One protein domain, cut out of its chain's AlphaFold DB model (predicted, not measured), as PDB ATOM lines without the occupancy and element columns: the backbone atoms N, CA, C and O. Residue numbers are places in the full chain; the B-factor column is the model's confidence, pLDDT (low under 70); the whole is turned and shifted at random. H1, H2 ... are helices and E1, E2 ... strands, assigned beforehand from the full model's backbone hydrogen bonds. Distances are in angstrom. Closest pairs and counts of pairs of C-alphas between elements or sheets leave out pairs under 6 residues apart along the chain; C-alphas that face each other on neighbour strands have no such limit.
ATOM      1  N   ILE A 355      22.186  31.347  17.815       57.31
ATOM      2  CA  ILE A 355      22.268  29.893  17.730       57.31
ATOM      3  C   ILE A 355      23.358  29.540  16.735       57.31
ATOM      4  O   ILE A 355      23.319  29.956  15.578       57.31
ATOM      5  N   LYS A 356      24.338  28.760  17.195       77.19
ATOM      6  CA  LYS A 356      25.353  28.164  16.327       77.19
ATOM      7  C   LYS A 356      24.761  26.931  15.669       77.19
ATOM      8  O   LYS A 356      24.412  25.983  16.357       77.19
ATOM      9  N   VAL A 357      24.686  26.963  14.348       77.94
ATOM     10  CA  VAL A 357      24.142  25.893  13.521       77.94
ATOM     11  C   VAL A 357      25.277  25.204  12.788       77.94
ATOM     12  O   VAL A 357      25.916  25.796  11.916       77.94
ATOM     13  N   GLY A 358      25.539  23.952  13.143       77.69
ATOM     14  CA  GLY A 358      26.432  23.070  12.406       77.69
ATOM     15  C   GLY A 358      25.691  22.201  11.386       77.69
ATOM     16  O   GLY A 358      24.464  22.184  11.292       77.69
ATOM     17  N   ALA A 359      26.452  21.401  10.636       77.69
ATOM     18  CA  ALA A 359      25.879  20.425   9.705       77.69
ATOM     19  C   ALA A 359      24.972  19.387  10.401       77.69
ATOM     20  O   ALA A 359      24.054  18.857   9.775       77.69
ATOM     21  N   ALA A 360      25.235  19.081  11.678       78.00
ATOM     22  CA  ALA A 360      24.424  18.164  12.475       78.00
ATOM     23  C   ALA A 360      23.029  18.747  12.752       78.00
ATOM     24  O   ALA A 360      22.032  18.113  12.413       78.00
ATOM     25  N   ASP A 361      22.967  19.988  13.237       76.69
ATOM     26  CA  ASP A 361      21.715  20.667  13.593       76.69
ATOM     27  C   ASP A 361      20.831  20.919  12.362       76.69
ATOM     28  O   ASP A 361      19.606  20.795  12.421       76.69
ATOM     29  N   LEU A 362      21.445  21.194  11.202       76.81
ATOM     30  CA  LEU A 362      20.723  21.313   9.932       76.81
ATOM     31  C   LEU A 362      20.073  19.984   9.509       76.81
ATOM     32  O   LEU A 362      18.991  19.980   8.926       76.81
ATOM     33  N   ASN A 363      20.718  18.851   9.796       73.19
ATOM     34  CA  ASN A 363      20.177  17.532   9.474       73.19
ATOM     35  C   ASN A 363      19.043  17.126  10.428       73.19
ATOM     36  O   ASN A 363      18.074  16.501   9.993       73.19
ATOM     37  N   GLU A 364      19.140  17.510  11.703       73.62
ATOM     38  CA  GLU A 364      18.067  17.342  12.691       73.62
ATOM     39  C   GLU A 364      16.828  18.170  12.322       73.62
ATOM     40  O   GLU A 364      15.701  17.682  12.411       73.62
ATOM     41  N   ASN A 365      17.037  19.378  11.794       70.31
ATOM     42  CA  ASN A 365      15.976  20.327  11.457       70.31
ATOM     43  C   ASN A 365      15.626  20.382   9.962       70.31
ATOM     44  O   ASN A 365      14.952  21.310   9.527       70.31
ATOM     45  N   LYS A 366      16.010  19.382   9.159       72.25
ATOM     46  CA  LYS A 366      15.797  19.369   7.692       72.25
ATOM     47  C   LYS A 366      14.333  19.516   7.238       72.25
ATOM     48  O   LYS A 366      14.087  19.823   6.076       72.25
ATOM     49  N   ASN A 367      13.381  19.262   8.137       71.81
ATOM     50  CA  ASN A 367      11.941  19.397   7.898       71.81
ATOM     51  C   ASN A 367      11.377  20.752   8.371       71.81
ATOM     52  O   ASN A 367      10.219  21.054   8.096       71.81
ATOM     53  N   ASN A 368      12.166  21.550   9.095       78.56
ATOM     54  CA  ASN A 368      11.808  22.901   9.505       78.56
ATOM     55  C   ASN A 368      12.265  23.881   8.415       78.56
ATOM     56  O   ASN A 368      13.401  24.357   8.406       78.56
ATOM     57  N   THR A 369      11.370  24.136   7.460       75.88
ATOM     58  CA  THR A 369      11.658  24.929   6.260       75.88
ATOM     59  C   THR A 369      12.153  26.338   6.592       75.88
ATOM     60  O   THR A 369      13.049  26.833   5.911       75.88
ATOM     61  N   GLU A 370      11.618  26.964   7.646       78.69
ATOM     62  CA  GLU A 370      11.994  28.314   8.085       78.69
ATOM     63  C   GLU A 370      13.420  28.344   8.644       78.69
ATOM     64  O   GLU A 370      14.234  29.168   8.225       78.69
ATOM     65  N   TYR A 371      13.757  27.380   9.506       78.31
ATOM     66  CA  TYR A 371      15.106  27.218  10.051       78.31
ATOM     67  C   TYR A 371      16.140  26.960   8.948       78.31
ATOM     68  O   TYR A 371      17.168  27.630   8.864       78.31
ATOM     69  N   VAL A 372      15.851  26.020   8.046       80.25
ATOM     70  CA  VAL A 372      16.741  25.687   6.925       80.25
ATOM     71  C   VAL A 372      16.921  26.883   5.987       80.25
ATOM     72  O   VAL A 372      18.033  27.140   5.525       80.25
ATOM     73  N   GLN A 373      15.852  27.637   5.714       85.00
ATOM     74  CA  GLN A 373      15.933  28.825   4.868       85.00
ATOM     75  C   GLN A 373      16.775  29.929   5.522       85.00
ATOM     76  O   GLN A 373      17.552  30.578   4.823       85.00
ATOM     77  N   ALA A 374      16.693  30.107   6.845       83.75
ATOM     78  CA  ALA A 374      17.550  31.038   7.579       83.75
ATOM     79  C   ALA A 374      19.040  30.666   7.455       83.75
ATOM     80  O   ALA A 374      19.875  31.536   7.212       83.75
ATOM     81  N   VAL A 375      19.369  29.373   7.528       84.00
ATOM     82  CA  VAL A 375      20.745  28.876   7.354       84.00
ATOM     83  C   VAL A 375      21.248  29.086   5.922       84.00
ATOM     84  O   VAL A 375      22.381  29.525   5.730       84.00
ATOM     85  N   ILE A 376      20.413  28.815   4.910       87.06
ATOM     86  CA  ILE A 376      20.749  29.063   3.496       87.06
ATOM     87  C   ILE A 376      21.019  30.554   3.263       87.06
ATOM     88  O   ILE A 376      22.025  30.903   2.643       87.06
ATOM     89  N   ASN A 377      20.156  31.431   3.781       87.12
ATOM     90  CA  ASN A 377      20.310  32.876   3.637       87.12
ATOM     91  C   ASN A 377      21.597  33.368   4.313       87.12
ATOM     92  O   ASN A 377      22.367  34.094   3.694       87.12
ATOM     93  N   ALA A 378      21.886  32.902   5.530       83.88
ATOM     94  CA  ALA A 378      23.097  33.282   6.251       83.88
ATOM     95  C   ALA A 378      24.384  32.791   5.554       83.88
ATOM     96  O   ALA A 378      25.369  33.525   5.483       83.88
ATOM     97  N   LEU A 379      24.389  31.583   4.972       84.00
ATOM     98  CA  LEU A 379      25.520  31.102   4.164       84.00
ATOM     99  C   LEU A 379      25.707  31.914   2.876       84.00
ATOM    100  O   LEU A 379      26.843  32.113   2.438       84.00
ATOM    101  N   ALA A 380      24.615  32.374   2.268       87.00
ATOM    102  CA  ALA A 380      24.653  33.221   1.082       87.00
ATOM    103  C   ALA A 380      25.158  34.638   1.398       87.00
ATOM    104  O   ALA A 380      26.017  35.149   0.685       87.00
ATOM    105  N   GLU A 381      24.697  35.241   2.496       85.44
ATOM    106  CA  GLU A 381      25.159  36.549   2.984       85.44
ATOM    107  C   GLU A 381      26.651  36.540   3.337       85.44
ATOM    108  O   GLU A 381      27.368  37.497   3.053       85.44
ATOM    109  N   GLN A 382      27.152  35.427   3.879       79.81
ATOM    110  CA  GLN A 382      28.579  35.224   4.151       79.81
ATOM    111  C   GLN A 382      29.402  34.870   2.896       79.81
ATOM    112  O   GLN A 382      30.594  34.562   3.005       79.81
ATOM    113  N   GLY A 383      28.779  34.847   1.711       81.88
ATOM    114  CA  GLY A 383      29.426  34.517   0.440       81.88
ATOM    115  C   GLY A 383      29.944  33.075   0.357       81.88
ATOM    116  O   GLY A 383      30.829  32.784  -0.444       81.88
ATOM    117  N   LYS A 384      29.439  32.164   1.202       80.25
ATOM    118  CA  LYS A 384      29.883  30.759   1.270       80.25
ATOM    119  C   LYS A 384      29.121  29.844   0.316       80.25
ATOM    120  O   LYS A 384      29.578  28.732   0.053       80.25
ATOM    121  N   MET A 385      27.982  30.294  -0.203       86.19
ATOM    122  CA  MET A 385      27.226  29.608  -1.250       86.19
ATOM    123  C   MET A 385      26.458  30.597  -2.131       86.19
ATOM    124  O   MET A 385      26.207  31.731  -1.732       86.19
ATOM    125  N   THR A 386      26.030  30.138  -3.305       85.81
ATOM    126  CA  THR A 386      25.057  30.830  -4.157       85.81
ATOM    127  C   THR A 386      23.691  30.156  -4.038       85.81
ATOM    128  O   THR A 386      23.598  28.931  -3.955       85.81
ATOM    129  N   VAL A 387      22.623  30.955  -4.001       86.31
ATOM    130  CA  VAL A 387      21.240  30.463  -3.887       86.31
ATOM    131  C   VAL A 387      20.648  30.331  -5.290       86.31
ATOM    132  O   VAL A 387      20.538  31.320  -6.010       86.31
ATOM    133  N   GLY A 388      20.298  29.108  -5.685       81.44
ATOM    134  CA  GLY A 388      19.581  28.813  -6.926       81.44
ATOM    135  C   GLY A 388      18.058  28.817  -6.754       81.44
ATOM    136  O   GLY A 388      17.546  29.032  -5.657       81.44
ATOM    137  N   GLU A 389      17.326  28.537  -7.834       79.00
ATOM    138  CA  GLU A 389      15.850  28.507  -7.835       79.00
ATOM    139  C   GLU A 389      15.263  27.275  -7.121       79.00
ATOM    140  O   GLU A 389      14.149  27.333  -6.601       79.00
ATOM    141  N   ASP A 390      16.006  26.165  -7.058       84.88
ATOM    142  CA  ASP A 390      15.555  24.924  -6.422       84.88
ATOM    143  C   ASP A 390      16.004  24.826  -4.955       84.88
ATOM    144  O   ASP A 390      17.188  24.675  -4.637       84.88
ATOM    145  N   TYR A 391      15.027  24.834  -4.046       78.94
ATOM    146  CA  TYR A 391      15.244  24.716  -2.603       78.94
ATOM    147  C   TYR A 391      15.982  23.426  -2.214       78.94
ATOM    148  O   TYR A 391      16.847  23.442  -1.336       78.94
ATOM    149  N   ARG A 392      15.700  22.302  -2.889       76.38
ATOM    150  CA  ARG A 392      16.319  21.004  -2.568       76.38
ATOM    151  C   ARG A 392      17.810  21.004  -2.894       76.38
ATOM    152  O   ARG A 392      18.611  20.450  -2.136       76.38
ATOM    153  N   THR A 393      18.184  21.643  -3.995       80.19
ATOM    154  CA  THR A 393      19.578  21.874  -4.377       80.19
ATOM    155  C   THR A 393      20.264  22.810  -3.384       80.19
ATOM    156  O   THR A 393      21.348  22.483  -2.904       80.19
ATOM    157  N   ASN A 394      19.614  23.904  -2.975       83.31
ATOM    158  CA  ASN A 394      20.165  24.830  -1.979       83.31
ATOM    159  C   ASN A 394      20.416  24.159  -0.620       83.31
ATOM    160  O   ASN A 394      21.481  24.352  -0.038       83.31
ATOM    161  N   LEU A 395      19.497  23.314  -0.143       83.06
ATOM    162  CA  LEU A 395      19.668  22.545   1.094       83.06
ATOM    163  C   LEU A 395      20.863  21.580   1.011       83.06
ATOM    164  O   LEU A 395      21.679  21.519   1.932       83.06
ATOM    165  N   LYS A 396      20.993  20.835  -0.095       84.44
ATOM    166  CA  LYS A 396      22.137  19.930  -0.304       84.44
ATOM    167  C   LYS A 396      23.458  20.697  -0.315       84.44
ATOM    168  O   LYS A 396      24.422  20.253   0.306       84.44
ATOM    169  N   THR A 397      23.489  21.847  -0.983       84.00
ATOM    170  CA  THR A 397      24.662  22.725  -1.039       84.00
ATOM    171  C   THR A 397      25.005  23.280   0.340       84.00
ATOM    172  O   THR A 397      26.157  23.174   0.754       84.00
ATOM    173  N   ALA A 398      24.023  23.781   1.094       82.56
ATOM    174  CA  ALA A 398      24.222  24.280   2.454       82.56
ATOM    175  C   ALA A 398      24.812  23.200   3.373       82.56
ATOM    176  O   ALA A 398      25.818  23.429   4.044       82.56
ATOM    177  N   TYR A 399      24.261  21.982   3.331       85.25
ATOM    178  CA  TYR A 399      24.790  20.855   4.098       85.25
ATOM    179  C   TYR A 399      26.227  20.495   3.694       85.25
ATOM    180  O   TYR A 399      27.089  20.300   4.555       85.25
ATOM    181  N   ALA A 400      26.513  20.430   2.391       83.69
ATOM    182  CA  ALA A 400      27.848  20.120   1.888       83.69
ATOM    183  C   ALA A 400      28.880  21.182   2.298       83.69
ATOM    184  O   ALA A 400      29.986  20.827   2.706       83.69
ATOM    185  N   VAL A 401      28.517  22.467   2.245       81.69
ATOM    186  CA  VAL A 401      29.376  23.590   2.649       81.69
ATOM    187  C   VAL A 401      29.682  23.540   4.144       81.69
ATOM    188  O   VAL A 401      30.855  23.645   4.515       81.69
ATOM    189  N   LEU A 402      28.669  23.318   4.990       82.75
ATOM    190  CA  LEU A 402      28.844  23.205   6.442       82.75
ATOM    191  C   LEU A 402      29.722  22.004   6.810       82.75
ATOM    192  O   LEU A 402      30.654  22.136   7.599       82.75
ATOM    193  N   LYS A 403      29.468  20.840   6.200       84.62
ATOM    194  CA  LYS A 403      30.196  19.601   6.499       84.62
ATOM    195  C   LYS A 403      31.640  19.629   6.000       84.62
ATOM    196  O   LYS A 403      32.543  19.263   6.745       84.62
ATOM    197  N   LYS A 404      31.871  20.044   4.749       77.94
ATOM    198  CA  LYS A 404      33.204  20.015   4.117       77.94
ATOM    199  C   LYS A 404      34.188  20.958   4.805       77.94
ATOM    200  O   LYS A 404      35.363  20.633   4.917       77.94
ATOM    201  N   ASN A 405      33.701  22.109   5.255       71.88
ATOM    202  CA  ASN A 405      34.536  23.159   5.832       71.88
ATOM    203  C   ASN A 405      34.453  23.211   7.367       71.88
ATOM    204  O   ASN A 405      35.028  24.114   7.965       71.88
ATOM    205  N   ASN A 406      33.733  22.267   7.993       75.50
ATOM    206  CA  ASN A 406      33.440  22.247   9.429       75.50
ATOM    207  C   ASN A 406      32.951  23.615   9.949       75.50
ATOM    208  O   ASN A 406      33.412  24.113  10.976       75.50
ATOM    209  N   LEU A 407      32.069  24.253   9.174       74.31
ATOM    210  CA  LEU A 407      31.556  25.587   9.466       74.31
ATOM    211  C   LEU A 407      30.352  25.494  10.397       74.31
ATOM    212  O   LEU A 407      29.521  24.590  10.288       74.31
ATOM    213  N   THR A 408      30.242  26.490  11.265       81.62
ATOM    214  CA  THR A 408      29.046  26.767  12.055       81.62
ATOM    215  C   THR A 408      28.550  28.157  11.709       81.62
ATOM    216  O   THR A 408      29.337  29.104  11.719       81.62
ATOM    217  N   VAL A 409      27.262  28.280  11.415       77.81
ATOM    218  CA  VAL A 409      26.624  29.554  11.082       77.81
ATOM    219  C   VAL A 409      25.876  30.047  12.304       77.81
ATOM    220  O   VAL A 409      25.105  29.300  12.896       77.81
ATOM    221  N   GLU A 410      26.109  31.292  12.696       80.69
ATOM    222  CA  GLU A 410      25.302  31.933  13.729       80.69
ATOM    223  C   GLU A 410      24.042  32.502  13.080       80.69
ATOM    224  O   GLU A 410      24.128  33.400  12.243       80.69
ATOM    225  N   ILE A 411      22.880  31.958  13.449       76.25
ATOM    226  CA  ILE A 411      21.585  32.538  13.094       76.25
ATOM    227  C   ILE A 411      21.009  33.264  14.305       76.25
ATOM    228  O   ILE A 411      21.100  32.804  15.445       76.25
ATOM    229  N   ASN A 412      20.423  34.421  14.034       68.81
ATOM    230  CA  ASN A 412      19.677  35.188  15.013       68.81
ATOM    231  C   ASN A 412      18.239  34.668  15.003       68.81
ATOM    232  O   ASN A 412      17.537  34.861  14.009       68.81
ATOM    233  N   GLU A 413      17.795  34.001  16.069       55.59
ATOM    234  CA  GLU A 413      16.372  33.678  16.185       55.59
ATOM    235  C   GLU A 413      15.558  34.955  16.450       55.59
ATOM    236  O   GLU A 413      15.956  35.781  17.282       55.59
TER     237      GLU A 413
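AT A GLANCE: This is residues 355 to 413 of the 419 residues of an uncharacterized protein of Bacteroidetes bacterium ADurb.Bin302 (UniProt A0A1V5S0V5). Two helices, H2 and H3, cross near their middles to make the core, and a small two-stranded ribbon of E1 and E2, formed by the two ends of the printed part, packs with E2 on another side of H2. The short helix H1 packs on the later part of H3. The 59 printed residues hold three named helices and two named strands, in the order E1, H1, H2, H3, E2; the sheet, E1 - E2, is antiparallel and the class is mostly helix. The whole is compact and rounded, with a radius of gyration of the C-alphas of 9.9 A and spans of 26 by 23 by 19 A.

HOW THE PARTS SIT: Begin at E1, residues 355 to 357, and look across to its antiparallel neighbour E2, residues 409 to 412, at 147 degrees: N 357 and O 409 are 2.8 A apart, and N 409 and O 357 2.9 A, both within hydrogen-bond range. Next comes H1, residues 359 to 364, which touches residues 399 to 403 alone of H3, residues 391 to 404; their closest C-alphas, of Ala 359 and Leu 402, are 5.2 A apart, at a steep tilt of 47 degrees, opposite ways. H2, residues 369 to 381, touches residues 394 to 398 alone of H3, with the closest C-alphas, of Ile 376 and Ala 398, 6.0 A apart, at a steep tilt of 62 degrees, the same way. H1 and H2 are close but not clearly touching, the C-alphas of Leu 362 and Val 372 being closest at 6.6 A. The closest C-alphas of H2 and E2 are those of Val 375 and Ile 411, 6.9 A apart. E1 and H3 are apart. In H1, H2 and H3 every O i to N i+4 pair is within hydrogen-bond range.

IN THESE COORDINATES: Find C-alpha 355 at (22.268, 29.893, 17.730), where E1 begins its 6.1 A; H1 then spans 8.9 A. Find C-alpha 369 at (11.658, 24.929, 6.260); from there H2 runs 18.1 A. H3 runs 19.7 A, and E2, 9.8 A long, ends at C-alpha 412 at (19.677, 35.188, 15.013).

THE WHOLE: The C-alphas of Ile 355 and Glu 389 are the two farthest apart, at 26.4 A. The printed part has no cut and no long link. Its mean pLDDT is 79.3; look for values under 70 at residue 355 and residues 412 to 413.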